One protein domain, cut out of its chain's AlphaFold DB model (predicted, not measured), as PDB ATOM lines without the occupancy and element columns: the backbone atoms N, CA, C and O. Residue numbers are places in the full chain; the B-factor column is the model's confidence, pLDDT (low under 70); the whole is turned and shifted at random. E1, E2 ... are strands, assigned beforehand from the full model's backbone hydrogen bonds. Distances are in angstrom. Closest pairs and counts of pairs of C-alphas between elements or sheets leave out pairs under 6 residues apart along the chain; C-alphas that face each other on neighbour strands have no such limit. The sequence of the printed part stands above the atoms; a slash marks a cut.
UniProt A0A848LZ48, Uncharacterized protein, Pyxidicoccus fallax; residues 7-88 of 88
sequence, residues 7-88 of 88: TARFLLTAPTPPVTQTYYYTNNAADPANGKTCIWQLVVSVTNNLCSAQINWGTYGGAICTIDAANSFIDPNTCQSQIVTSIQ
ATOM      1  N   THR A   7     -35.240  18.791 -21.931       80.00
ATOM      2  CA  THR A   7     -35.348  17.870 -23.068       80.00
ATOM      3  C   THR A   7     -35.208  16.427 -22.596       80.00
ATOM      4  O   THR A   7     -34.270  16.099 -21.870       80.00
ATOM      5  N   ALA A   8     -36.104  15.550 -23.041       76.62
ATOM      6  CA  ALA A   8     -36.048  14.112 -22.806       76.62
ATOM      7  C   ALA A   8     -35.938  13.347 -24.131       76.62
ATOM      8  O   ALA A   8     -36.251  13.870 -25.204       76.62
ATOM      9  N   ARG A   9     -35.468  12.098 -24.059       82.44
ATOM     10  CA  ARG A   9     -35.360  11.197 -25.211       82.44
ATOM     11  C   ARG A   9     -35.980   9.849 -24.882       82.44
ATOM     12  O   ARG A   9     -35.630   9.229 -23.885       82.44
ATOM     13  N   PHE A  10     -36.859   9.402 -25.761       80.81
ATOM     14  CA  PHE A  10     -37.455   8.079 -25.761       80.81
ATOM     15  C   PHE A  10     -36.683   7.230 -26.740       80.81
ATOM     16  O   PHE A  10     -36.578   7.609 -27.902       80.81
ATOM     17  N   LEU A  11     -36.163   6.100 -26.283       86.00
ATOM     18  CA  LEU A  11     -35.557   5.099 -27.143       86.00
ATOM     19  C   LEU A  11     -36.346   3.815 -26.953       86.00
ATOM     20  O   LEU A  11     -36.384   3.271 -25.850       86.00
ATOM     21  N   LEU A  12     -36.985   3.358 -28.023       87.00
ATOM     22  CA  LEU A  12     -37.774   2.137 -28.014       87.00
ATOM     23  C   LEU A  12     -37.438   1.321 -29.255       87.00
ATOM     24  O   LEU A  12     -37.634   1.778 -30.380       87.00
ATOM     25  N   THR A  13     -36.975   0.095 -29.033       89.44
ATOM     26  CA  THR A  13     -36.856  -0.923 -30.075       89.44
ATOM     27  C   THR A  13     -37.971  -1.931 -29.858       89.44
ATOM     28  O   THR A  13     -38.008  -2.598 -28.825       89.44
ATOM     29  N   ALA A  14     -38.890  -2.023 -30.817       87.81
ATOM     30  CA  ALA A  14     -40.046  -2.912 -30.750       87.81
ATOM     31  C   ALA A  14     -39.915  -4.038 -31.791       87.81
ATOM     32  O   ALA A  14     -40.545  -3.961 -32.840       87.81
ATOM     33  N   PRO A  15     -39.114  -5.091 -31.540       79.75
ATOM     34  CA  PRO A  15     -38.904  -6.166 -32.514       79.75
ATOM     35  C   PRO A  15     -40.165  -7.012 -32.764       79.75
ATOM     36  O   PRO A  15     -40.261  -7.685 -33.785       79.75
ATOM     37  N   THR A  16     -41.146  -6.962 -31.858       88.88
ATOM     38  CA  THR A  16     -42.458  -7.614 -31.995       88.88
ATOM     39  C   THR A  16     -43.592  -6.620 -31.708       88.88
ATOM     40  O   THR A  16     -44.141  -6.627 -30.602       88.88
ATOM     41  N   PRO A  17     -43.935  -5.724 -32.650       88.50
ATOM     42  CA  PRO A  17     -45.052  -4.794 -32.487       88.50
ATOM     43  C   PRO A  17     -46.418  -5.517 -32.458       88.50
ATOM     44  O   PRO A  17     -46.534  -6.618 -32.998       88.50
ATOM     45  N   PRO A  18     -47.478  -4.893 -31.905       91.69
ATOM     46  CA  PRO A  18     -47.495  -3.534 -31.377       91.69
ATOM     47  C   PRO A  18     -46.902  -3.428 -29.966       91.69
ATOM     48  O   PRO A  18     -47.152  -4.267 -29.105       91.69
ATOM     49  N   VAL A  19     -46.161  -2.349 -29.717       93.00
ATOM     50  CA  VAL A  19     -45.646  -1.989 -28.388       93.00
ATOM     51  C   VAL A  19     -46.115  -0.584 -28.048       93.00
ATOM     52  O   VAL A  19     -46.090   0.312 -28.886       93.00
ATOM     53  N   THR A  20     -46.551  -0.391 -26.809       92.50
ATOM     54  CA  THR A  20     -46.920   0.921 -26.277       92.50
ATOM     55  C   THR A  20     -46.057   1.229 -25.068       92.50
ATOM     56  O   THR A  20     -45.956   0.409 -24.158       92.50
ATOM     57  N   GLN A  21     -45.462   2.417 -25.041       90.25
ATOM     58  CA  GLN A  21     -44.687   2.909 -23.913       90.25
ATOM     59  C   GLN A  21     -45.167   4.303 -23.524       90.25
ATOM     60  O   GLN A  21     -45.278   5.189 -24.369       90.25
ATOM     61  N   THR A  22     -45.416   4.500 -22.233       90.56
ATOM     62  CA  THR A  22     -45.818   5.794 -21.681       90.56
ATOM     63  C   THR A  22     -44.731   6.318 -20.758       90.56
ATOM     64  O   THR A  22     -44.163   5.570 -19.966       90.56
ATOM     65  N   TYR A  23     -44.463   7.613 -20.842       84.06
ATOM     66  CA  TYR A  23     -43.543   8.328 -19.970       84.06
ATOM     67  C   TYR A  23     -44.195   9.599 -19.460       84.06
ATOM     68  O   TYR A  23     -44.982  10.250 -20.151       84.06
ATOM     69  N   TYR A  24     -43.794   9.961 -18.253       84.94
ATOM     70  CA  TYR A  24     -44.303  11.096 -17.519       84.94
ATOM     71  C   TYR A  24     -43.100  11.937 -17.120       84.94
ATOM     72  O   TYR A  24     -42.151  11.418 -16.531       84.94
ATOM     73  N   TYR A  25     -43.139  13.229 -17.422       85.31
ATOM     74  CA  TYR A  25     -42.175  14.180 -16.892       85.31
ATOM     75  C   TYR A  25     -42.905  15.276 -16.145       85.31
ATOM     76  O   TYR A  25     -43.828  15.888 -16.678       85.31
ATOM     77  N   THR A  26     -42.457  15.547 -14.928       86.81
ATOM     78  CA  THR A  26     -42.989  16.613 -14.092       86.81
ATOM     79  C   THR A  26     -41.850  17.438 -13.520       86.81
ATOM     80  O   THR A  26     -40.801  16.901 -13.164       86.81
ATOM     81  N   ASN A  27     -42.051  18.751 -13.421       85.06
ATOM     82  CA  ASN A  27     -41.113  19.625 -12.715       85.06
ATOM     83  C   ASN A  27     -41.266  19.555 -11.184       85.06
ATOM     84  O   ASN A  27     -40.444  20.122 -10.469       85.06
ATOM     85  N   ASN A  28     -42.299  18.870 -10.686       84.81
ATOM     86  CA  ASN A  28     -42.541  18.664  -9.267       84.81
ATOM     87  C   ASN A  28     -42.838  17.184  -9.003       84.81
ATOM     88  O   ASN A  28     -43.986  16.770  -8.888       84.81
ATOM     89  N   ALA A  29     -41.784  16.372  -8.911       79.81
ATOM     90  CA  ALA A  29     -41.923  14.934  -8.683       79.81
ATOM     91  C   ALA A  29     -42.542  14.585  -7.317       79.81
ATOM     92  O   ALA A  29     -43.129  13.517  -7.178       79.81
ATOM     93  N   ALA A  30     -42.425  15.477  -6.325       86.12
ATOM     94  CA  ALA A  30     -43.010  15.284  -5.000       86.12
ATOM     95  C   ALA A  30     -44.533  15.500  -4.990       86.12
ATOM     96  O   ALA A  30     -45.225  14.892  -4.179       86.12
ATOM     97  N   ASP A  31     -45.049  16.335  -5.899       81.69
ATOM     98  CA  ASP A  31     -46.481  16.572  -6.089       81.69
ATOM     99  C   ASP A  31     -46.810  16.834  -7.577       81.69
ATOM    100  O   ASP A  31     -46.967  17.983  -8.011       81.69
ATOM    101  N   PRO A  32     -46.903  15.765  -8.394       75.06
ATOM    102  CA  PRO A  32     -47.082  15.884  -9.842       75.06
ATOM    103  C   PRO A  32     -48.423  16.498 -10.255       75.06
ATOM    104  O   PRO A  32     -48.535  17.017 -11.367       75.06
ATOM    105  N   ALA A  33     -49.436  16.422  -9.384       79.06
ATOM    106  CA  ALA A  33     -50.780  16.932  -9.644       79.06
ATOM    107  C   ALA A  33     -50.822  18.467  -9.642       79.06
ATOM    108  O   ALA A  33     -51.590  19.060 -10.397       79.06
ATOM    109  N   ASN A  34     -49.960  19.098  -8.839       83.94
ATOM    110  CA  ASN A  34     -49.804  20.552  -8.779       83.94
ATOM    111  C   ASN A  34     -48.560  21.054  -9.538       83.94
ATOM    112  O   ASN A  34     -48.271  22.251  -9.546       83.94
ATOM    113  N   GLY A  35     -47.813  20.149 -10.177       85.06
ATOM    114  CA  GLY A  35     -46.688  20.462 -11.053       85.06
ATOM    115  C   GLY A  35     -47.093  20.703 -12.508       85.06
ATOM    116  O   GLY A  35     -48.177  20.335 -12.961       85.06
ATOM    117  N   LYS A  36     -46.164  21.273 -13.281       88.06
ATOM    118  CA  LYS A  36     -46.222  21.215 -14.742       88.06
ATOM    119  C   LYS A  36     -45.806  19.817 -15.169       88.06
ATOM    120  O   LYS A  36     -44.642  19.444 -15.000       88.06
ATOM    121  N   THR A  37     -46.750  19.069 -15.726       88.94
ATOM    122  CA  THR A  37     -46.541  17.665 -16.077       88.94
ATOM    123  C   THR A  37     -46.909  17.413 -17.534       88.94
ATOM    124  O   THR A  37     -47.989  17.785 -17.990       88.94
ATOM    125  N   CYS A  38     -46.004  16.752 -18.250       91.00
ATOM    126  CA  CYS A  38     -46.209  16.231 -19.591       91.00
ATOM    127  C   CYS A  38     -46.291  14.710 -19.550       91.00
ATOM    128  O   CYS A  38     -45.476  14.050 -18.900       91.00
ATOM    129  N   ILE A  39     -47.250  14.159 -20.284       90.50
ATOM    130  CA  ILE A  39     -47.358  12.726 -20.537       90.50
ATOM    131  C   ILE A  39     -47.179  12.518 -22.028       90.50
ATOM    132  O   ILE A  39     -47.854  13.177 -22.817       90.50
ATOM    133  N   TRP A  40     -46.324  11.576 -22.406       90.62
ATOM    134  CA  TRP A  40     -46.225  11.116 -23.784       90.62
ATOM    135  C   TRP A  40     -46.382   9.608 -23.838       90.62
ATOM    136  O   TRP A  40     -45.812   8.878 -23.027       90.62
ATOM    137  N   GLN A  41     -47.142   9.150 -24.818       92.62
ATOM    138  CA  GLN A  41     -47.369   7.747 -25.095       92.62
ATOM    139  C   GLN A  41     -46.937   7.470 -26.529       92.62
ATOM    140  O   GLN A  41     -47.555   7.960 -27.472       92.62
ATOM    141  N   LEU A  42     -45.875   6.687 -26.675       92.00
ATOM    142  CA  LEU A  42     -45.384   6.206 -27.953       92.00
ATOM    143  C   LEU A  42     -45.988   4.833 -28.235       92.00
ATOM    144  O   LEU A  42     -45.823   3.897 -27.453       92.00
ATOM    145  N   VAL A  43     -46.674   4.721 -29.363       93.56
ATOM    146  CA  VAL A  43     -47.231   3.477 -29.883       93.56
ATOM    147  C   VAL A  43     -46.464   3.130 -31.148       93.56
ATOM    148  O   VAL A  43     -46.493   3.893 -32.111       93.56
ATOM    149  N   VAL A  44     -45.787   1.986 -31.152       94.25
ATOM    150  CA  VAL A  44     -45.138   1.425 -32.340       94.25
ATOM    151  C   VAL A  44     -45.971   0.253 -32.834       94.25
ATOM    152  O   VAL A  44     -46.284  -0.655 -32.066       94.25
ATOM    153  N   SER A  45     -46.338   0.269 -34.109       94.88
ATOM    154  CA  SER A  45     -47.148  -0.756 -34.773       94.88
ATOM    155  C   SER A  45     -46.584  -1.085 -36.156       94.88
ATOM    156  O   SER A  45     -45.654  -0.431 -36.622       94.88
ATOM    157  N   VAL A  46     -47.120  -2.117 -36.813       94.19
ATOM    158  CA  VAL A  46     -46.774  -2.460 -38.201       94.19
ATOM    159  C   VAL A  46     -47.984  -2.221 -39.089       94.19
ATOM    160  O   VAL A  46     -49.060  -2.758 -38.831       94.19
ATOM    161  N   THR A  47     -47.782  -1.469 -40.166       92.12
ATOM    162  CA  THR A  47     -48.784  -1.218 -41.204       92.12
ATOM    163  C   THR A  47     -48.140  -1.481 -42.557       92.12
ATOM    164  O   THR A  47     -47.076  -0.945 -42.846       92.12
ATOM    165  N   ASN A  48     -48.764  -2.312 -43.396       91.19
ATOM    166  CA  ASN A  48     -48.210  -2.712 -44.699       91.19
ATOM    167  C   ASN A  48     -46.769  -3.248 -44.610       91.19
ATOM    168  O   ASN A  48     -45.934  -2.947 -45.458       91.19
ATOM    169  N   ASN A  49     -46.485  -4.041 -43.571       90.75
ATOM    170  CA  ASN A  49     -45.169  -4.629 -43.315       90.75
ATOM    171  C   ASN A  49     -44.045  -3.613 -43.012       90.75
ATOM    172  O   ASN A  49     -42.876  -3.983 -43.041       90.75
ATOM    173  N   LEU A  50     -44.395  -2.356 -42.708       92.81
ATOM    174  CA  LEU A  50     -43.476  -1.310 -42.260       92.81
ATOM    175  C   LEU A  50     -43.828  -0.874 -40.838       92.81
ATOM    176  O   LEU A  50     -45.005  -0.725 -40.495       92.81
ATOM    177  N   CYS A  51     -42.810  -0.642 -40.014       94.62
ATOM    178  CA  CYS A  51     -42.997  -0.085 -38.682       94.62
ATOM    179  C   CYS A  51     -43.478   1.370 -38.779       94.62
ATOM    180  O   CYS A  51     -42.949   2.169 -39.551       94.62
ATOM    181  N   SER A  52     -44.465   1.719 -37.962       93.62
ATOM    182  CA  SER A  52     -45.011   3.064 -37.818       93.62
ATOM    183  C   SER A  52     -45.065   3.438 -36.342       93.62
ATOM    184  O   SER A  52     -45.253   2.577 -35.481       93.62
ATOM    185  N   ALA A  53     -44.872   4.722 -36.051       92.19
ATOM    186  CA  ALA A  53     -44.929   5.273 -34.707       92.19
ATOM    187  C   ALA A  53     -46.004   6.349 -34.645       92.19
ATOM    188  O   ALA A  53     -46.035   7.264 -35.466       92.19
ATOM    189  N   GLN A  54     -46.842   6.270 -33.620       92.50
ATOM    190  CA  GLN A  54     -47.753   7.332 -33.234       92.50
ATOM    191  C   GLN A  54     -47.379   7.804 -31.836       92.50
ATOM    192  O   GLN A  54     -47.164   6.993 -30.937       92.50
ATOM    193  N   ILE A  55     -47.327   9.117 -31.645       90.75
ATOM    194  CA  ILE A  55     -47.137   9.715 -30.330       90.75
ATOM    195  C   ILE A  55     -48.382  10.490 -29.931       90.75
ATOM    196  O   ILE A  55     -48.805  11.416 -30.617       90.75
ATOM    197  N   ASN A  56     -48.950  10.102 -28.796       91.75
ATOM    198  CA  ASN A  56     -50.013  10.831 -28.126       91.75
ATOM    199  C   ASN A  56     -49.397  11.611 -26.967       91.75
ATOM    200  O   ASN A  56     -48.439  11.145 -26.343       91.75
ATOM    201  N   TRP A  57     -49.949  12.776 -26.642       90.00
ATOM    202  CA  TRP A  57     -49.495  13.543 -25.488       90.00
ATOM    203  C   TRP A  57     -50.642  14.207 -24.737       90.00
ATOM    204  O   TRP A  57     -51.696  14.499 -25.299       90.00
ATOM    205  N   GLY A  58     -50.405  14.450 -23.452       90.00
ATOM    206  CA  GLY A  58     -51.301  15.163 -22.552       90.00
ATOM    207  C   GLY A  58     -50.516  16.098 -21.640       90.00
ATOM    208  O   GLY A  58     -49.331  15.873 -21.377       90.00
ATOM    209  N   THR A  59     -51.170  17.161 -21.174       91.06
ATOM    210  CA  THR A  59     -50.542  18.191 -20.339       91.06
ATOM    211  C   THR A  59     -51.377  18.455 -19.087       91.06
ATOM    212  O   THR A  59     -52.605  18.376 -19.114       91.06
ATOM    213  N   TYR A  60     -50.702  18.770 -17.981       88.81
ATOM    214  CA  TYR A  60     -51.307  19.180 -16.710       88.81
ATOM    215  C   TYR A  60     -50.601  20.427 -16.176       88.81
ATOM    216  O   TYR A  60     -49.441  20.689 -16.508       88.81
ATOM    217  N   GLY A  61     -51.307  21.214 -15.357       86.12
ATOM    218  CA  GLY A  61     -50.726  22.379 -14.677       86.12
ATOM    219  C   GLY A  61     -50.237  23.490 -15.617       86.12
ATOM    220  O   GLY A  61     -49.347  24.254 -15.254       86.12
ATOM    221  N   GLY A  62     -50.767  23.566 -16.845       85.88
ATOM    222  CA  GLY A  62     -50.334  24.545 -17.851       85.88
ATOM    223  C   GLY A  62     -48.950  24.264 -18.450       85.88
ATOM    224  O   GLY A  62     -48.296  25.189 -18.932       85.88
ATOM    225  N   ALA A  63     -48.483  23.012 -18.399       88.31
ATOM    226  CA  ALA A  63     -47.260  22.589 -19.071       88.31
ATOM    227  C   ALA A  63     -47.370  22.750 -20.593       88.31
ATOM    228  O   ALA A  63     -48.382  22.383 -21.197       88.31
ATOM    229  N   ILE A  64     -46.301  23.246 -21.214       88.50
ATOM    230  CA  ILE A  64     -46.150  23.231 -22.669       88.50
ATOM    231  C   ILE A  64     -45.280  22.028 -23.017       88.50
ATOM    232  O   ILE A  64     -44.106  21.991 -22.663       88.50
ATOM    233  N   CYS A  65     -45.861  21.048 -23.705       88.94
ATOM    234  CA  CYS A  65     -45.182  19.823 -24.112       88.94
ATOM    235  C   CYS A  65     -44.978  19.850 -25.622       88.94
ATOM    236  O   CYS A  65     -45.944  19.988 -26.372       88.94
ATOM    237  N   THR A  66     -43.737  19.713 -26.073       88.94
ATOM    238  CA  THR A  66     -43.407  19.714 -27.502       88.94
ATOM    239  C   THR A  66     -42.580  18.496 -27.876       88.94
ATOM    240  O   THR A  66     -42.014  17.809 -27.021       88.94
ATOM    241  N   ILE A  67     -42.536  18.225 -29.176       89.81
ATOM    242  CA  ILE A  67     -41.717  17.181 -29.779       89.81
ATOM    243  C   ILE A  67     -40.757  17.874 -30.734       89.81
ATOM    244  O   ILE A  67     -41.166  18.706 -31.545       89.81
ATOM    245  N   ASP A  68     -39.484  17.522 -30.640       90.00
ATOM    246  CA  ASP A  68     -38.481  17.926 -31.609       90.00
ATOM    247  C   ASP A  68     -38.509  16.940 -32.780       90.00
ATOM    248  O   ASP A  68     -37.901  15.866 -32.747       90.00
ATOM    249  N   ALA A  69     -39.267  17.306 -33.812       87.31
ATOM    250  CA  ALA A  69     -39.438  16.493 -35.008       87.31
ATOM    251  C   ALA A  69     -38.131  16.303 -35.795       87.31
ATOM    252  O   ALA A  69     -37.981  15.286 -36.462       87.31
ATOM    253  N   ALA A  70     -37.178  17.239 -35.705       90.75
ATOM    254  CA  ALA A  70     -35.913  17.144 -36.435       90.75
ATOM    255  C   ALA A  70     -34.987  16.070 -35.849       90.75
ATOM    256  O   ALA A  70     -34.182  15.487 -36.571       90.75
ATOM    257  N   ASN A  71     -35.118  15.793 -34.550       91.44
ATOM    258  CA  ASN A  71     -34.330  14.781 -33.851       91.44
ATOM    259  C   ASN A  71     -35.129  13.505 -33.525       91.44
ATOM    260  O   ASN A  71     -34.620  12.633 -32.815       91.44
ATOM    261  N   SER A  72     -36.358  13.377 -34.031       93.25
ATOM    262  CA  SER A  72     -37.222  12.214 -33.810       93.25
ATOM    263  C   SER A  72     -37.347  11.363 -35.074       93.25
ATOM    264  O   SER A  72     -37.486  11.897 -36.170       93.25
ATOM    265  N   PHE A  73     -37.325  10.038 -34.934       94.50
ATOM    266  CA  PHE A  73     -37.449   9.106 -36.054       94.50
ATOM    267  C   PHE A  73     -38.089   7.774 -35.646       94.50
ATOM    268  O   PHE A  73     -38.075   7.383 -34.476       94.50
ATOM    269  N   ILE A  74     -38.581   7.046 -36.648       94.94
ATOM    270  CA  ILE A  74     -38.784   5.599 -36.591       94.94
ATOM    271  C   ILE A  74     -38.144   4.958 -37.820       94.94
ATOM    272  O   ILE A  74     -38.320   5.432 -38.941       94.94
ATOM    273  N   ASP A  75     -37.386   3.892 -37.599       94.56
ATOM    274  CA  ASP A  75     -36.892   3.030 -38.659       94.56
ATOM    275  C   ASP A  75     -38.007   2.045 -39.061       94.56
ATOM    276  O   ASP A  75     -38.447   1.239 -38.229       94.56
ATOM    277  N   PRO A  76     -38.476   2.089 -40.321       93.06
ATOM    278  CA  PRO A  76     -39.589   1.268 -40.782       93.06
ATOM    279  C   PRO A  76     -39.248  -0.225 -40.912       93.06
ATOM    280  O   PRO A  76     -40.166  -1.025 -41.067       93.06
ATOM    281  N   ASN A  77     -37.969  -0.612 -40.855       93.00
ATOM    282  CA  ASN A  77     -37.522  -2.001 -40.991       93.00
ATOM    283  C   ASN A  77     -37.137  -2.623 -39.646       93.00
ATOM    284  O   ASN A  77     -37.391  -3.802 -39.418       93.00
ATOM    285  N   THR A  78     -36.502  -1.848 -38.762       92.50
ATOM    286  CA  THR A  78     -36.013  -2.356 -37.466       92.50
ATOM    287  C   THR A  78     -36.966  -2.074 -36.306       92.50
ATOM    288  O   THR A  78     -36.755  -2.580 -35.202       92.50
ATOM    289  N   CYS A  79     -38.004  -1.261 -36.529       93.19
ATOM    290  CA  CYS A  79     -38.911  -0.762 -35.493       93.19
ATOM    291  C   CYS A  79     -38.168  -0.066 -34.335       93.19
ATOM    292  O   CYS A  79     -38.675   0.004 -33.208       93.19
ATOM    293  N   GLN A  80     -36.958   0.439 -34.593       94.00
ATOM    294  CA  GLN A  80     -36.252   1.316 -33.677       94.00
ATOM    295  C   GLN A  80     -36.828   2.720 -33.809       94.00
ATOM    296  O   GLN A  80     -36.934   3.266 -34.903       94.00
ATOM    297  N   SER A  81     -37.168   3.322 -32.681       93.19
ATOM    298  CA  SER A  81     -37.694   4.677 -32.623       93.19
ATOM    299  C   SER A  81     -36.927   5.510 -31.611       93.19
ATOM    300  O   SER A  81     -36.548   5.031 -30.537       93.19
ATOM    301  N   GLN A  82     -36.707   6.768 -31.978       92.94
ATOM    302  CA  GLN A  82     -36.251   7.807 -31.075       92.94
ATOM    303  C   GLN A  82     -37.256   8.943 -31.115       92.94
ATOM    304  O   GLN A  82     -37.495   9.495 -32.183       92.94
ATOM    305  N   ILE A  83     -37.790   9.345 -29.966       91.75
ATOM    306  CA  ILE A  83     -38.605  10.557 -29.882       91.75
ATOM    307  C   ILE A  83     -37.963  11.526 -28.905       91.75
ATOM    308  O   ILE A  83     -37.680  11.171 -27.763       91.75
ATOM    309  N   VAL A  84     -37.714  12.749 -29.353       91.25
ATOM    310  CA  VAL A  84     -37.153  13.814 -28.524       91.25
ATOM    311  C   VAL A  84     -38.280  14.752 -28.132       91.25
ATOM    312  O   VAL A  84     -38.983  15.278 -28.991       91.25
ATOM    313  N   THR A  85     -38.471  14.956 -26.833       89.38
ATOM    314  CA  THR A  85     -39.539  15.806 -26.298       89.38
ATOM    315  C   THR A  85     -38.968  16.908 -25.424       89.38
ATOM    316  O   THR A  85     -37.854  16.792 -24.912       89.38
ATOM    317  N   SER A  86     -39.721  17.989 -25.243       86.50
ATOM    318  CA  SER A  86     -39.354  19.045 -24.304       86.50
ATOM    319  C   SER A  86     -40.562  19.578 -23.541       86.50
ATOM    320  O   SER A  86     -41.698  19.485 -24.015       86.50
ATOM    321  N   ILE A  87     -40.304  20.114 -22.348       83.31
ATOM    322  CA  ILE A  87     -41.302  20.742 -21.475       83.31
ATOM    323  C   ILE A  87     -40.910  22.184 -21.128       83.31
ATOM    324  O   ILE A  87     -39.727  22.460 -20.901       83.31
ATOM    325  N   GLN A  88     -41.901  23.080 -21.039       75.00
ATOM    326  CA  GLN A  88     -41.778  24.461 -20.536       75.00
ATOM    327  C   GLN A  88     -42.885  24.852 -19.541       75.00
ATOM    328  O   GLN A  88     -44.048  24.404 -19.671       75.00
TER     329      GLN A  88
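Overview. This is residues 7 to 88 of the 88 residues of an uncharacterized protein of Pyxidicoccus fallax (UniProt A0A848LZ48). Two three-stranded antiparallel sheets lie face to face in an elongated sandwich: the meander E2-E3-E4 on one side, E1-E6-E5 with sharply bent E5 on the other. The 82 printed residues hold six strands, E1 to E6, and no named helix: all strand. It is only just compact, close to loose, with radius of gyration of the C-alphas 13.7 A and spans 43 by 23 by 16 A.

Arrangement. Start at E3, residues 37 to 47, which forms hairpins with E2, residues 19 to 26, and E4, residues 50 to 60. Within hydrogen-bond range are N 21 and O 42, 2.9 A, and N 41 and O 56, 2.8 A. In the other, twisted sheet, E6, residues 80 to 87, neighbours E1, residues 7 to 13, and E5, residues 65 to 74, its hairpin partner. There, N 10 and O 83 are 2.8 A apart, as are N 68 and O 84. E5 bends by 83 degrees at residue 70. The closest C-alphas of E4 and E5 are Ala 53 and Ile 74, 6.4 A.

Along the chain. Find C-alpha 7 at (-35.348, 17.870, -23.068), where E1 begins; E6 ends at C-alpha 87, (-41.302, 20.742, -21.475). E3 measures 31.5 A, E4 33.7 A.

Size, cuts and confidence. The farthest C-alphas, Ala 30 and Asn 48, are 43.9 A apart. The printed part has no cut or long link; no printed residue is under 70.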